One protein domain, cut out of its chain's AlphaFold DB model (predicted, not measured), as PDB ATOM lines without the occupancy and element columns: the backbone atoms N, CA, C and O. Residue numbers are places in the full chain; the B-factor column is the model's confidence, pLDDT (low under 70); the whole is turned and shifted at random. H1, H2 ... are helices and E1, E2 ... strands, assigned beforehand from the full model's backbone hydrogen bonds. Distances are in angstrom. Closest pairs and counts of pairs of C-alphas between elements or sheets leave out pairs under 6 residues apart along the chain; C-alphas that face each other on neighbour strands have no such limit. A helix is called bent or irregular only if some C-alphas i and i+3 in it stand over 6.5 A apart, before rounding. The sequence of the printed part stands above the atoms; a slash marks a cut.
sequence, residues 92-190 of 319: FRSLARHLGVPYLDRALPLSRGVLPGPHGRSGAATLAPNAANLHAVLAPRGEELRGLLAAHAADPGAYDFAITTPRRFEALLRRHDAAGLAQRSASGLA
ATOM      1  N   PHE A  92      35.339 -20.058 -29.287       93.50
ATOM      2  CA  PHE A  92      36.068 -20.997 -30.147       93.50
ATOM      3  C   PHE A  92      35.184 -22.118 -30.714       93.50
ATOM      4  O   PHE A  92      35.445 -22.598 -31.813       93.50
ATOM      5  N   ARG A  93      34.099 -22.512 -30.029       93.56
ATOM      6  CA  ARG A  93      33.074 -23.394 -30.625       93.56
ATOM      7  C   ARG A  93      32.313 -22.701 -31.746       93.56
ATOM      8  O   ARG A  93      31.951 -23.330 -32.735       93.56
ATOM      9  N   SER A  94      32.053 -21.414 -31.572       93.38
ATOM     10  CA  SER A  94      31.453 -20.574 -32.592       93.38
ATOM     11  C   SER A  94      32.363 -20.431 -33.812       93.38
ATOM     12  O   SER A  94      31.892 -20.595 -34.934       93.38
ATOM     13  N   LEU A  95      33.663 -20.228 -33.595       92.75
ATOM     14  CA  LEU A  95      34.672 -20.190 -34.650       92.75
ATOM     15  C   LEU A  95      34.758 -21.524 -35.404       92.75
ATOM     16  O   LEU A  95      34.714 -21.537 -36.626       92.75
ATOM     17  N   ALA A  96      34.810 -22.648 -34.683       92.94
ATOM     18  CA  ALA A  96      34.866 -23.978 -35.291       92.94
ATOM     19  C   ALA A  96      33.664 -24.241 -36.216       92.94
ATOM     20  O   ALA A  96      33.833 -24.694 -37.344       92.94
ATOM     21  N   ARG A  97      32.452 -23.871 -35.774       92.06
ATOM     22  CA  ARG A  97      31.238 -23.973 -36.600       92.06
ATOM     23  C   ARG A  97      31.278 -23.074 -37.828       92.06
ATOM     24  O   ARG A  97      30.812 -23.494 -38.876       92.06
ATOM     25  N   HIS A  98      31.804 -21.858 -37.690       91.19
ATOM     26  CA  HIS A  98      31.925 -20.932 -38.812       91.19
ATOM     27  C   HIS A  98      32.874 -21.473 -39.887       91.19
ATOM     28  O   HIS A  98      32.522 -21.446 -41.055       91.19
ATOM     29  N   LEU A  99      34.009 -22.046 -39.477       88.75
ATOM     30  CA  LEU A  99      35.000 -22.645 -40.376       88.75
ATOM     31  C   LEU A  99      34.606 -24.041 -40.899       88.75
ATOM     32  O   LEU A  99      35.341 -24.619 -41.692       88.75
ATOM     33  N   GLY A 100      33.502 -24.629 -40.421       88.00
ATOM     34  CA  GLY A 100      33.101 -25.996 -40.774       88.00
ATOM     35  C   GLY A 100      34.002 -27.098 -40.198       88.00
ATOM     36  O   GLY A 100      33.986 -28.223 -40.693       88.00
ATOM     37  N   VAL A 101      34.776 -26.804 -39.150       90.12
ATOM     38  CA  VAL A 101      35.770 -27.721 -38.563       90.12
ATOM     39  C   VAL A 101      35.335 -28.264 -37.203       90.12
ATOM     40  O   VAL A 101      34.587 -27.608 -36.468       90.12
ATOM     41  N   PRO A 102      35.821 -29.451 -36.795       90.62
ATOM     42  CA  PRO A 102      35.512 -29.984 -35.478       90.62
ATOM     43  C   PRO A 102      36.144 -29.147 -34.361       90.62
ATOM     44  O   PRO A 102      37.296 -28.711 -34.430       90.62
ATOM     45  N   TYR A 103      35.384 -28.967 -33.279       91.19
ATOM     46  CA  TYR A 103      35.899 -28.396 -32.039       91.19
ATOM     47  C   TYR A 103      36.499 -29.493 -31.157       91.19
ATOM     48  O   TYR A 103      35.795 -30.404 -30.709       91.19
ATOM     49  N   LEU A 104      37.790 -29.386 -30.856       88.06
ATOM     50  CA  LEU A 104      38.484 -30.350 -30.018       88.06
ATOM     51  C   LEU A 104      38.270 -30.041 -28.528       88.06
ATOM     52  O   LEU A 104      38.937 -29.176 -27.948       88.06
ATOM     53  N   ASP A 105      37.355 -30.786 -27.907       84.81
ATOM     54  CA  ASP A 105      37.093 -30.729 -26.459       84.81
ATOM     55  C   ASP A 105      37.890 -31.781 -25.665       84.81
ATOM     56  O   ASP A 105      38.204 -31.586 -24.489       84.81
ATOM     57  N   ARG A 106      38.246 -32.898 -26.313       80.81
ATOM     58  CA  ARG A 106      39.004 -34.005 -25.712       80.81
ATOM     59  C   ARG A 106      40.484 -33.918 -26.061       80.81
ATOM     60  O   ARG A 106      40.854 -33.462 -27.135       80.81
ATOM     61  N   ALA A 107      41.334 -34.399 -25.160       74.31
ATOM     62  CA  ALA A 107      42.758 -34.498 -25.435       74.31
ATOM     63  C   ALA A 107      43.028 -35.600 -26.464       74.31
ATOM     64  O   ALA A 107      42.738 -36.765 -26.200       74.31
ATOM     65  N   LEU A 108      43.595 -35.222 -27.608       78.50
ATOM     66  CA  LEU A 108      44.187 -36.157 -28.558       78.50
ATOM     67  C   LEU A 108      45.711 -36.164 -28.387       78.50
ATOM     68  O   LEU A 108      46.288 -35.119 -28.064       78.50
ATOM     69  N   PRO A 109      46.367 -37.321 -28.577       78.62
ATOM     70  CA  PRO A 109      47.818 -37.386 -28.582       78.62
ATOM     71  C   PRO A 109      48.374 -36.509 -29.710       78.62
ATOM     72  O   PRO A 109      47.909 -36.562 -30.850       78.62
ATOM     73  N   LEU A 110      49.364 -35.686 -29.374       79.50
ATOM     74  CA  LEU A 110      50.107 -34.899 -30.353       79.50
ATOM     75  C   LEU A 110      51.170 -35.792 -30.997       79.50
ATOM     76  O   LEU A 110      51.698 -36.700 -30.353       79.50
ATOM     77  N   SER A 111      51.492 -35.539 -32.261       76.31
ATOM     78  CA  SER A 111      52.698 -36.121 -32.846       76.31
ATOM     79  C   SER A 111      53.920 -35.350 -32.336       76.31
ATOM     80  O   SER A 111      53.825 -34.192 -31.925       76.31
ATOM     81  N   ARG A 112      55.104 -35.976 -32.355       63.16
ATOM     82  CA  ARG A 112      56.356 -35.366 -31.856       63.16
ATOM     83  C   ARG A 112      56.836 -34.154 -32.679       63.16
ATOM     84  O   ARG A 112      57.865 -33.577 -32.343       63.16
ATOM     85  N   GLY A 113      56.095 -33.742 -33.711       55.91
ATOM     86  CA  GLY A 113      56.324 -32.513 -34.469       55.91
ATOM     87  C   GLY A 113      55.377 -31.386 -34.047       55.91
ATOM     88  O   GLY A 113      54.177 -31.427 -34.309       55.91
ATOM     89  N   VAL A 114      55.903 -30.327 -33.439       54.81
ATOM     90  CA  VAL A 114      55.192 -29.038 -33.407       54.81
ATOM     91  C   VAL A 114      55.359 -28.419 -34.796       54.81
ATOM     92  O   VAL A 114      56.482 -28.406 -35.300       54.81
ATOM     93  N   LEU A 115      54.288 -27.927 -35.429       46.75
ATOM     94  CA  LEU A 115      54.450 -27.135 -36.654       46.75
ATOM     95  C   LEU A 115      55.273 -25.889 -36.291       46.75
ATOM     96  O   LEU A 115      54.833 -25.129 -35.418       46.75
ATOM     97  N   PRO A 116      56.451 -25.667 -36.903       42.19
ATOM     98  CA  PRO A 116      57.220 -24.464 -36.653       42.19
ATOM     99  C   PRO A 116      56.431 -23.280 -37.213       42.19
ATOM    100  O   PRO A 116      56.434 -23.021 -38.411       42.19
ATOM    101  N   GLY A 117      55.728 -22.555 -36.344       40.53
ATOM    102  CA  GLY A 117      55.332 -21.195 -36.671       40.53
ATOM    103  C   GLY A 117      56.602 -20.347 -36.787       40.53
ATOM    104  O   GLY A 117      57.515 -20.542 -35.977       40.53
ATOM    105  N   PRO A 118      56.671 -19.379 -37.714       35.97
ATOM    106  CA  PRO A 118      57.881 -18.587 -37.961       35.97
ATOM    107  C   PRO A 118      58.392 -17.810 -36.729       35.97
ATOM    108  O   PRO A 118      59.497 -17.284 -36.755       35.97
ATOM    109  N   HIS A 119      57.613 -17.748 -35.637       35.12
ATOM    110  CA  HIS A 119      57.923 -16.985 -34.422       35.12
ATOM    111  C   HIS A 119      57.726 -17.773 -33.108       35.12
ATOM    112  O   HIS A 119      57.614 -17.167 -32.043       35.12
ATOM    113  N   GLY A 120      57.623 -19.111 -33.140       42.81
ATOM    114  CA  GLY A 120      57.495 -19.935 -31.919       42.81
ATOM    115  C   GLY A 120      56.245 -19.659 -31.060       42.81
ATOM    116  O   GLY A 120      56.153 -20.121 -29.924       42.81
ATOM    117  N   ARG A 121      55.288 -18.897 -31.603       49.62
ATOM    118  CA  ARG A 121      54.002 -18.518 -31.002       49.62
ATOM    119  C   ARG A 121      52.808 -19.106 -31.751       49.62
ATOM    120  O   ARG A 121      51.700 -18.621 -31.564       49.62
ATOM    121  N   SER A 122      53.019 -20.134 -32.568       61.06
ATOM    122  CA  SER A 122      51.913 -20.757 -33.283       61.06
ATOM    123  C   SER A 122      50.979 -21.434 -32.293       61.06
ATOM    124  O   SER A 122      51.373 -22.339 -31.552       61.06
ATOM    125  N   GLY A 123      49.705 -21.055 -32.329       71.62
ATOM    126  CA  GLY A 123      48.636 -21.829 -31.704       71.62
ATOM    127  C   GLY A 123      48.407 -23.187 -32.383       71.62
ATOM    128  O   GLY A 123      47.292 -23.677 -32.334       71.62
ATOM    129  N   ALA A 124      49.396 -23.783 -33.056       80.25
ATOM    130  CA  ALA A 124      49.236 -24.947 -33.924       80.25
ATOM    131  C   ALA A 124      50.129 -26.118 -33.488       80.25
ATOM    132  O   ALA A 124      51.314 -25.938 -33.207       80.25
ATOM    133  N   ALA A 125      49.585 -27.334 -33.479       79.56
ATOM    134  CA  ALA A 125      50.344 -28.567 -33.267       79.56
ATOM    135  C   ALA A 125      49.830 -29.686 -34.177       79.56
ATOM    136  O   ALA A 125      48.639 -29.729 -34.487       79.56
ATOM    137  N   THR A 126      50.711 -30.607 -34.582       81.88
ATOM    138  CA  THR A 126      50.283 -31.789 -35.340       81.88
ATOM    139  C   THR A 126      49.699 -32.844 -34.405       81.88
ATOM    140  O   THR A 126      50.198 -33.080 -33.299       81.88
ATOM    141  N   LEU A 127      48.618 -33.476 -34.844       82.06
ATOM    142  CA  LEU A 127      47.991 -34.583 -34.135       82.06
ATOM    143  C   LEU A 127      48.634 -35.900 -34.572       82.06
ATOM    144  O   LEU A 127      49.051 -36.061 -35.719       82.06
ATOM    145  N   ALA A 128      48.720 -36.858 -33.653       82.25
ATOM    146  CA  ALA A 128      49.015 -38.233 -34.030       82.25
ATOM    147  C   ALA A 128      47.831 -38.816 -34.835       82.25
ATOM    148  O   ALA A 128      46.701 -38.322 -34.693       82.25
ATOM    149  N   PRO A 129      48.062 -39.867 -35.651       81.38
ATOM    150  CA  PRO A 129      47.001 -40.529 -36.401       81.38
ATOM    151  C   PRO A 129      45.814 -40.856 -35.493       81.38
ATOM    152  O   PRO A 129      45.972 -41.475 -34.438       81.38
ATOM    153  N   ASN A 130      44.629 -40.391 -35.876       81.06
ATOM    154  CA  ASN A 130      43.409 -40.527 -35.092       81.06
ATOM    155  C   ASN A 130      42.245 -40.955 -35.986       81.06
ATOM    156  O   ASN A 130      42.253 -40.725 -37.191       81.06
ATOM    157  N   ALA A 131      41.221 -41.551 -35.376       77.88
ATOM    158  CA  ALA A 131      40.047 -42.058 -36.088       77.88
ATOM    159  C   ALA A 131      39.223 -40.965 -36.797       77.88
ATOM    160  O   ALA A 131      38.390 -41.283 -37.638       77.88
ATOM    161  N   ALA A 132      39.440 -39.690 -36.459       75.50
ATOM    162  CA  ALA A 132      38.779 -38.555 -37.092       75.50
ATOM    163  C   ALA A 132      39.559 -38.004 -38.303       75.50
ATOM    164  O   ALA A 132      39.136 -36.998 -38.863       75.50
ATOM    165  N   ASN A 133      40.680 -38.633 -38.696       80.62
ATOM    166  CA  ASN A 133      41.572 -38.192 -39.777       80.62
ATOM    167  C   ASN A 133      42.008 -36.719 -39.662       80.62
ATOM    168  O   ASN A 133      42.198 -36.035 -40.660       80.62
ATOM    169  N   LEU A 134      42.172 -36.223 -38.431       81.94
ATOM    170  CA  LEU A 134      42.631 -34.857 -38.184       81.94
ATOM    171  C   LEU A 134      44.155 -34.811 -38.140       81.94
ATOM    172  O   LEU A 134      44.770 -35.543 -37.362       81.94
ATOM    173  N   HIS A 135      44.761 -33.912 -38.908       79.25
ATOM    174  CA  HIS A 135      46.216 -33.773 -38.990       79.25
ATOM    175  C   HIS A 135      46.773 -32.707 -38.043       79.25
ATOM    176  O   HIS A 135      47.909 -32.825 -37.572       79.25
ATOM    177  N   ALA A 136      45.976 -31.694 -37.698       83.31
ATOM    178  CA  ALA A 136      46.414 -30.605 -36.832       83.31
ATOM    179  C   ALA A 136      45.341 -30.150 -35.837       83.31
ATOM    180  O   ALA A 136      44.138 -30.312 -36.040       83.31
ATOM    181  N   VAL A 137      45.801 -29.543 -34.744       86.44
ATOM    182  CA  VAL A 137      44.978 -28.779 -33.809       86.44
ATOM    183  C   VAL A 137      45.461 -27.335 -33.781       86.44
ATOM    184  O   VAL A 137      46.658 -27.076 -33.645       86.44
ATOM    185  N   LEU A 138      44.516 -26.407 -33.894       88.12
ATOM    186  CA  LEU A 138      44.732 -24.969 -33.938       88.12
ATOM    187  C   LEU A 138      43.995 -24.274 -32.788       88.12
ATOM    188  O   LEU A 138      42.853 -24.585 -32.457       88.12
ATOM    189  N   ALA A 139      44.650 -23.295 -32.192       89.88
ATOM    190  CA  ALA A 139      44.140 -22.382 -31.188       89.88
ATOM    191  C   ALA A 139      44.595 -20.962 -31.553       89.88
ATOM    192  O   ALA A 139      45.454 -20.392 -30.871       89.88
ATOM    193  N   PRO A 140      44.073 -20.424 -32.669       87.31
ATOM    194  CA  PRO A 140      44.521 -19.152 -33.213       87.31
ATOM    195  C   PRO A 140      44.174 -18.009 -32.253       87.31
ATOM    196  O   PRO A 140      43.128 -18.028 -31.604       87.31
ATOM    197  N   ARG A 141      45.050 -17.006 -32.172       85.25
ATOM    198  CA  ARG A 141      44.835 -15.770 -31.403       85.25
ATOM    199  C   ARG A 141      45.267 -14.567 -32.229       85.25
ATOM    200  O   ARG A 141      46.258 -14.636 -32.956       85.25
ATOM    201  N   GLY A 142      44.579 -13.443 -32.052       85.38
ATOM    202  CA  GLY A 142      45.007 -12.165 -32.622       85.38
ATOM    203  C   GLY A 142      45.189 -12.211 -34.146       85.38
ATOM    204  O   GLY A 142      44.272 -12.598 -34.862       85.38
ATOM    205  N   GLU A 143      46.369 -11.838 -34.649       81.25
ATOM    206  CA  GLU A 143      46.658 -11.818 -36.095       81.25
ATOM    207  C   GLU A 143      46.575 -13.201 -36.761       81.25
ATOM    208  O   GLU A 143      46.121 -13.298 -37.899       81.25
ATOM    209  N   GLU A 144      46.928 -14.284 -36.058       83.25
ATOM    210  CA  GLU A 144      46.782 -15.646 -36.604       83.25
ATOM    211  C   GLU A 144      45.310 -15.980 -36.869       83.25
ATOM    212  O   GLU A 144      44.974 -16.617 -37.865       83.25
ATOM    213  N   LEU A 145      44.416 -15.504 -35.996       87.50
ATOM    214  CA  LEU A 145      42.977 -15.654 -36.181       87.50
ATOM    215  C   LEU A 145      42.474 -14.819 -37.366       87.50
ATOM    216  O   LEU A 145      41.665 -15.314 -38.149       87.50
ATOM    217  N   ARG A 146      42.963 -13.582 -37.522       85.50
ATOM    218  CA  ARG A 146      42.609 -12.720 -38.662       85.50
ATOM    219  C   ARG A 146      42.999 -13.342 -39.988       85.50
ATOM    220  O   ARG A 146      42.171 -13.413 -40.889       85.50
ATOM    221  N   GLY A 147      44.239 -13.820 -40.077       83.88
ATOM    222  CA  GLY A 147      44.742 -14.496 -41.266       83.88
ATOM    223  C   GLY A 147      43.904 -15.725 -41.614       83.88
ATOM    224  O   GLY A 147      43.543 -15.903 -42.773       83.88
ATOM    225  N   LEU A 148      43.523 -16.522 -40.610       86.19
ATOM    226  CA  LEU A 148      42.676 -17.697 -40.813       86.19
ATOM    227  C   LEU A 148      41.276 -17.337 -41.330       86.19
ATOM    228  O   LEU A 148      40.790 -17.964 -42.265       86.19
ATOM    229  N   LEU A 149      40.636 -16.321 -40.747       88.44
ATOM    230  CA  LEU A 149      39.311 -15.864 -41.176       88.44
ATOM    231  C   LEU A 149      39.341 -15.244 -42.577       88.44
ATOM    232  O   LEU A 149      38.451 -15.509 -43.377       88.44
ATOM    233  N   ALA A 150      40.377 -14.464 -42.897       86.31
ATOM    234  CA  ALA A 150      40.557 -13.893 -44.229       86.31
ATOM    235  C   ALA A 150      40.784 -14.981 -45.290       86.31
ATOM    236  O   ALA A 150      40.182 -14.925 -46.360       86.31
ATOM    237  N   ALA A 151      41.600 -15.994 -44.978       84.25
ATOM    238  CA  ALA A 151      41.809 -17.141 -45.858       84.25
ATOM    239  C   ALA A 151      40.510 -17.928 -46.083       84.25
ATOM    240  O   ALA A 151      40.199 -18.273 -47.218       84.25
ATOM    241  N   HIS A 152      39.721 -18.147 -45.028       87.81
ATOM    242  CA  HIS A 152      38.425 -18.817 -45.135       87.81
ATOM    243  C   HIS A 152      37.394 -18.022 -45.942       87.81
ATOM    244  O   HIS A 152      36.628 -18.602 -46.705       87.81
ATOM    245  N   ALA A 153      37.379 -16.696 -45.798       85.69
ATOM    246  CA  ALA A 153      36.501 -15.833 -46.580       85.69
ATOM    247  C   ALA A 153      36.862 -15.828 -48.076       85.69
ATOM    248  O   ALA A 153      35.974 -15.676 -48.913       85.69
ATOM    249  N   ALA A 154      38.147 -15.983 -48.409       85.50
ATOM    250  CA  ALA A 154      38.620 -16.054 -49.788       85.50
ATOM    251  C   ALA A 154      38.349 -17.422 -50.435       85.50
ATOM    252  O   ALA A 154      37.929 -17.473 -51.589       85.50
ATOM    253  N   ASP A 155      38.578 -18.510 -49.698       84.62
ATOM    254  CA  ASP A 155      38.329 -19.877 -50.151       84.62
ATOM    255  C   ASP A 155      37.773 -20.732 -48.997       84.62
ATOM    256  O   ASP A 155      38.531 -21.182 -48.121       84.62
ATOM    257  N   PRO A 156      36.443 -20.950 -48.962       82.12
ATOM    258  CA  PRO A 156      35.800 -21.855 -48.018       82.12
ATOM    259  C   PRO A 156      36.172 -23.320 -48.305       82.12
ATOM    260  O   PRO A 156      35.408 -24.087 -48.890       82.12
ATOM    261  N   GLY A 157      37.372 -23.716 -47.891       73.88
ATOM    262  CA  GLY A 157      37.891 -25.069 -48.064       73.88
ATOM    263  C   GLY A 157      37.443 -26.050 -46.977       73.88
ATOM    264  O   GLY A 157      37.124 -25.673 -45.848       73.88
ATOM    265  N   ALA A 158      37.482 -27.345 -47.306       76.50
ATOM    266  CA  ALA A 158      37.428 -28.409 -46.311       76.50
ATOM    267  C   ALA A 158      38.788 -28.500 -45.606       76.50
ATOM    268  O   ALA A 158      39.798 -28.825 -46.230       76.50
ATOM    269  N   TYR A 159      38.811 -28.208 -44.310       83.00
ATOM    270  CA  TYR A 159      40.032 -28.277 -43.518       83.00
ATOM    271  C   TYR A 159      40.172 -29.622 -42.805       83.00
ATOM    272  O   TYR A 159      39.204 -30.188 -42.298       83.00
ATOM    273  N   ASP A 160      41.407 -30.092 -42.689       81.69
ATOM    274  CA  ASP A 160      41.810 -31.325 -42.008       81.69
ATOM    275  C   ASP A 160      42.312 -31.081 -40.569       81.69
ATOM    276  O   ASP A 160      42.977 -31.925 -39.956       81.69
ATOM    277  N   PHE A 161      41.986 -29.918 -40.003       86.19
ATOM    278  CA  PHE A 161      42.372 -29.515 -38.656       86.19
ATOM    279  C   PHE A 161      41.173 -29.330 -37.727       86.19
ATOM    280  O   PHE A 161      40.047 -29.088 -38.154       86.19
ATOM    281  N   ALA A 162      41.428 -29.386 -36.420       89.12
ATOM    282  CA  ALA A 162      40.447 -29.064 -35.388       89.12
ATOM    283  C   ALA A 162      40.785 -27.756 -34.668       89.12
ATOM    284  O   ALA A 162      41.952 -27.449 -34.428       89.12
ATOM    285  N   ILE A 163      39.758 -27.019 -34.246       91.50
ATOM    286  CA  ILE A 163      39.918 -25.804 -33.439       91.50
ATOM    287  C   ILE A 163      39.747 -26.138 -31.957       91.50
ATOM    288  O   ILE A 163      38.828 -26.854 -31.565       91.50
ATOM    289  N   THR A 164      40.598 -25.584 -31.100       92.81
ATOM    290  CA  THR A 164      40.443 -25.643 -29.645       92.81
ATOM    291  C   THR A 164      40.647 -24.269 -29.014       92.81
ATOM    292  O   THR A 164      41.058 -23.311 -29.661       92.81
ATOM    293  N   THR A 165      40.335 -24.152 -27.725       91.94
ATOM    294  CA  THR A 165      40.641 -22.924 -26.978       91.94
ATOM    295  C   THR A 165      42.131 -22.869 -26.666       91.94
ATOM    296  O   THR A 165      42.680 -23.889 -26.235       91.94
ATOM    297  N   PRO A 166      42.764 -21.698 -26.725       89.31
ATOM    298  CA  PRO A 166      44.158 -21.542 -26.350       89.31
ATOM    299  C   PRO A 166      44.525 -22.066 -24.955       89.31
ATOM    300  O   PRO A 166      45.545 -22.735 -24.805       89.31
ATOM    301  N   ARG A 167      43.666 -21.887 -23.938       88.19
ATOM    302  CA  ARG A 167      43.899 -22.500 -22.611       88.19
ATOM    303  C   ARG A 167      43.997 -24.027 -22.664       88.19
ATOM    304  O   ARG A 167      44.824 -24.621 -21.969       88.19
ATOM    305  N   ARG A 168      43.147 -24.671 -23.472       88.94
ATOM    306  CA  ARG A 168      43.176 -26.128 -23.677       88.94
ATOM    307  C   ARG A 168      44.393 -26.542 -24.483       88.94
ATOM    308  O   ARG A 168      45.059 -27.478 -24.068       88.94
ATOM    309  N   PHE A 169      44.717 -25.832 -25.558       88.00
ATOM    310  CA  PHE A 169      45.917 -26.091 -26.351       88.00
ATOM    311  C   PHE A 169      47.179 -26.073 -25.484       88.00
ATOM    312  O   PHE A 169      47.934 -27.041 -25.460       88.00
ATOM    313  N   GLU A 170      47.352 -25.035 -24.664       85.56
ATOM    314  CA  GLU A 170      48.468 -24.946 -23.722       85.56
ATOM    315  C   GLU A 170      48.460 -26.098 -22.700       85.56
ATOM    316  O   GLU A 170      49.514 -26.618 -22.331       85.56
ATOM    317  N   ALA A 171      47.282 -26.525 -22.229       86.50
ATOM    318  CA  ALA A 171      47.158 -27.675 -21.336       86.50
ATOM    319  C   ALA A 171      47.516 -29.004 -22.028       86.50
ATOM    320  O   ALA A 171      48.137 -29.856 -21.392       86.50
ATOM    321  N   LEU A 172      47.167 -29.178 -23.306       84.88
ATOM    322  CA  LEU A 172      47.560 -30.335 -24.117       84.88
ATOM    323  C   LEU A 172      49.074 -30.371 -24.313       84.88
ATOM    324  O   LEU A 172      49.697 -31.402 -24.065       84.88
ATOM    325  N   LEU A 173      49.670 -29.231 -24.659       83.12
ATOM    326  CA  LEU A 173      51.111 -29.104 -24.853       83.12
ATOM    327  C   LEU A 173      51.872 -29.443 -23.561       83.12
ATOM    328  O   LEU A 173      52.818 -30.229 -23.586       83.12
ATOM    329  N   ARG A 174      51.410 -28.926 -22.410       82.81
ATOM    330  CA  ARG A 174      51.982 -29.248 -21.089       82.81
ATOM    331  C   ARG A 174      51.857 -30.729 -20.735       82.81
ATOM    332  O   ARG A 174      52.792 -31.283 -20.172       82.81
ATOM    333  N   ARG A 175      50.734 -31.378 -21.053       84.12
ATOM    334  CA  ARG A 175      50.559 -32.824 -20.814       84.12
ATOM    335  C   ARG A 175      51.476 -33.673 -21.688       84.12
ATOM    336  O   ARG A 175      51.911 -34.725 -21.238       84.12
ATOM    337  N   HIS A 176      51.744 -33.226 -22.910       82.44
ATOM    338  CA  HIS A 176      52.574 -33.957 -23.854       82.44
ATOM    339  C   HIS A 176      54.074 -33.833 -23.542       82.44
ATOM    340  O   HIS A 176      54.787 -34.830 -23.582       82.44
ATOM    341  N   ASP A 177      54.564 -32.625 -23.237       79.62
ATOM    342  CA  ASP A 177      55.999 -32.378 -23.035       79.62
ATOM    343  C   ASP A 177      56.270 -31.183 -22.101       79.62
ATOM    344  O   ASP A 177      56.819 -30.158 -22.507       79.62
ATOM    345  N   ALA A 178      55.874 -31.285 -20.826       80.19
ATOM    346  CA  ALA A 178      56.134 -30.230 -19.841       80.19
ATOM    347  C   ALA A 178      57.631 -29.898 -19.708       80.19
ATOM    348  O   ALA A 178      57.999 -28.724 -19.653       80.19
ATOM    349  N   ALA A 179      58.488 -30.923 -19.665       79.50
ATOM    350  CA  ALA A 179      59.925 -30.759 -19.458       79.50
ATOM    351  C   ALA A 179      60.606 -30.113 -20.672       79.50
ATOM    352  O   ALA A 179      61.347 -29.142 -20.516       79.50
ATOM    353  N   GLY A 180      60.320 -30.589 -21.885       77.94
ATOM    354  CA  GLY A 180      60.858 -30.000 -23.102       77.94
ATOM    355  C   GLY A 180      60.293 -28.610 -23.376       77.94
ATOM    356  O   GLY A 180      61.036 -27.751 -23.840       77.94
ATOM    357  N   LEU A 181      59.031 -28.326 -23.025       78.12
ATOM    358  CA  LEU A 181      58.499 -26.959 -23.064       78.12
ATOM    359  C   LEU A 181      59.238 -26.036 -22.100       78.12
ATOM    360  O   LEU A 181      59.677 -24.974 -22.523       78.12
ATOM    361  N   ALA A 182      59.412 -26.439 -20.840       79.19
ATOM    362  CA  ALA A 182      60.137 -25.640 -19.857       79.19
ATOM    363  C   ALA A 182      61.574 -25.367 -20.319       79.19
ATOM    364  O   ALA A 182      62.032 -24.225 -20.271       79.19
ATOM    365  N   GLN A 183      62.249 -26.390 -20.850       79.25
ATOM    366  CA  GLN A 183      63.590 -26.244 -21.396       79.25
ATOM    367  C   GLN A 183      63.604 -25.297 -22.596       79.25
ATOM    368  O   GLN A 183      64.390 -24.359 -22.595       79.25
ATOM    369  N   ARG A 184      62.716 -25.477 -23.584       78.06
ATOM    370  CA  ARG A 184      62.616 -24.600 -24.764       78.06
ATOM    371  C   ARG A 184      62.253 -23.167 -24.390       78.06
ATOM    372  O   ARG A 184      62.773 -22.246 -25.000       78.06
ATOM    373  N   SER A 185      61.413 -22.946 -23.384       77.00
ATOM    374  CA  SER A 185      61.112 -21.601 -22.886       77.00
ATOM    375  C   SER A 185      62.311 -20.973 -22.173       77.00
ATOM    376  O   SER A 185      62.584 -19.794 -22.374       77.00
ATOM    377  N   ALA A 186      63.064 -21.750 -21.388       79.81
ATOM    378  CA  ALA A 186      64.247 -21.267 -20.677       79.81
ATOM    379  C   ALA A 186      65.462 -21.054 -21.600       79.81
ATOM    380  O   ALA A 186      66.266 -20.151 -21.376       79.81
ATOM    381  N   SER A 187      65.621 -21.883 -22.635       75.88
ATOM    382  CA  SER A 187      66.759 -21.856 -23.559       75.88
ATOM    383  C   SER A 187      66.443 -21.246 -24.920       75.88
ATOM    384  O   SER A 187      67.356 -21.088 -25.725       75.88
ATOM    385  N   GLY A 188      65.182 -20.920 -25.194       74.69
ATOM    386  CA  GLY A 188      64.717 -20.497 -26.514       74.69
ATOM    387  C   GLY A 188      65.397 -19.228 -26.990       74.69
ATOM    388  O   GLY A 188      65.804 -19.158 -28.142       74.69
ATOM    389  N   LEU A 189      65.631 -18.275 -26.082       77.19
ATOM    390  CA  LEU A 189      66.353 -17.049 -26.420       77.19
ATOM    391  C   LEU A 189      67.796 -17.339 -26.854       77.19
ATOM    392  O   LEU A 189      68.258 -16.765 -27.825       77.19
ATOM    393  N   ALA A 190      68.477 -18.284 -26.195       79.06
ATOM    394  CA  ALA A 190      69.836 -18.683 -26.563       79.06
ATOM    395  C   ALA A 190      69.912 -19.389 -27.923       79.06
ATOM    396  O   ALA A 190      70.925 -19.283 -28.602       79.06
TER     397      ALA A 190
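AT A GLANCE: This is residues 92 to 190 of the 319 residues of an uncharacterized protein of Lichenibacterium ramalinae (UniProt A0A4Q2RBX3). A small sheet of three very short strands sits near the middle, with helices spread round it: H1 beside the edge strand E3, and the first arm of the bent last helix, H3a, grazing the sheet. H2 lies off the sheet toward the same end of the longest axis as H1, while the second arm, H3b, lies at the opposite end, farthest from the mean of the C-alphas. The printed part has 99 residues with three named helices and three named strands, in the order H1 E1 E2 H2 E3 H3, and the class is mostly helix. The sheet runs E1 E2 E3 and is mixed. The whole is compact, with a radius of gyration of the C-alphas of 13.7 A and spans of 39 by 30 by 19 A.

HOW THE PARTS SIT: H1, residues 92 to 98, is on the sheet of E1, residues 124 to 126, E2, residues 136 to 138, and E3, residues 161 to 163, but only grazes it with its residues 92 to 97. The closest C-alphas of H1 and E3 are those of Ala 96 and Ile 163, 5.7 A apart. E1 and E2 form an antiparallel hairpin, with N 125 and O 137 within hydrogen-bond range at 2.9 A. E2 and E3 are parallel, with N 138 and O 162 within hydrogen-bond range at 2.8 A. Between them comes H2, residues 143 to 154, which is not on the sheet and is apart from H1. E2, H2 and E3 make a strand-helix-strand unit, two parallel neighbour strands with a helix between, and its crossover is right-handed. H3, residues 166 to 190, was assigned as one helix by its hydrogen bonds, but is bent: C-alphas 176 and 179 are 9.1 A apart. Its arm H3a, residues 166 to 176, is on the sheet but only grazes it with residues 166 to 173; the closest C-alphas of E2 and H3a are those of Leu 138 and Phe 169, 7.8 A apart. The arm H3b, residues 179 to 190, is not on the sheet and is irregular, with C-alphas 186 and 189 7.4 A apart. The arms are close but not clearly touching, their closest C-alphas being those of Arg 174 and Leu 181, 7.2 A apart, and their lines stand at 73 degrees, only just about perpendicular. Every O i to N i+4 pair is within hydrogen-bond range in H1, H2 and H3a, and 6 of 8 are in H3b.

IN THESE COORDINATES: H1 begins with C-alpha 92 at (36.068, -20.997, -30.147) and is 9.6 A long. E1 measures 7.1 A, E2 6.6 A and E3 6.9 A. H2 is 16.4 A long, from C-alpha 143 at (46.658, -11.818, -36.095). H3a is 15.2 A long and H3b 17.2 A, ending with C-alpha 190 at (69.836, -18.683, -26.563).

THE WHOLE: The two C-alphas farthest apart, those of Pro 156 and Ala 190, are 40.4 A apart. The printed part has no cut. The link from H1 to E1, 25 residues, is long. The mean pLDDT of the printed part is 79.9, and residues 112 to 122, in that link, are under 70.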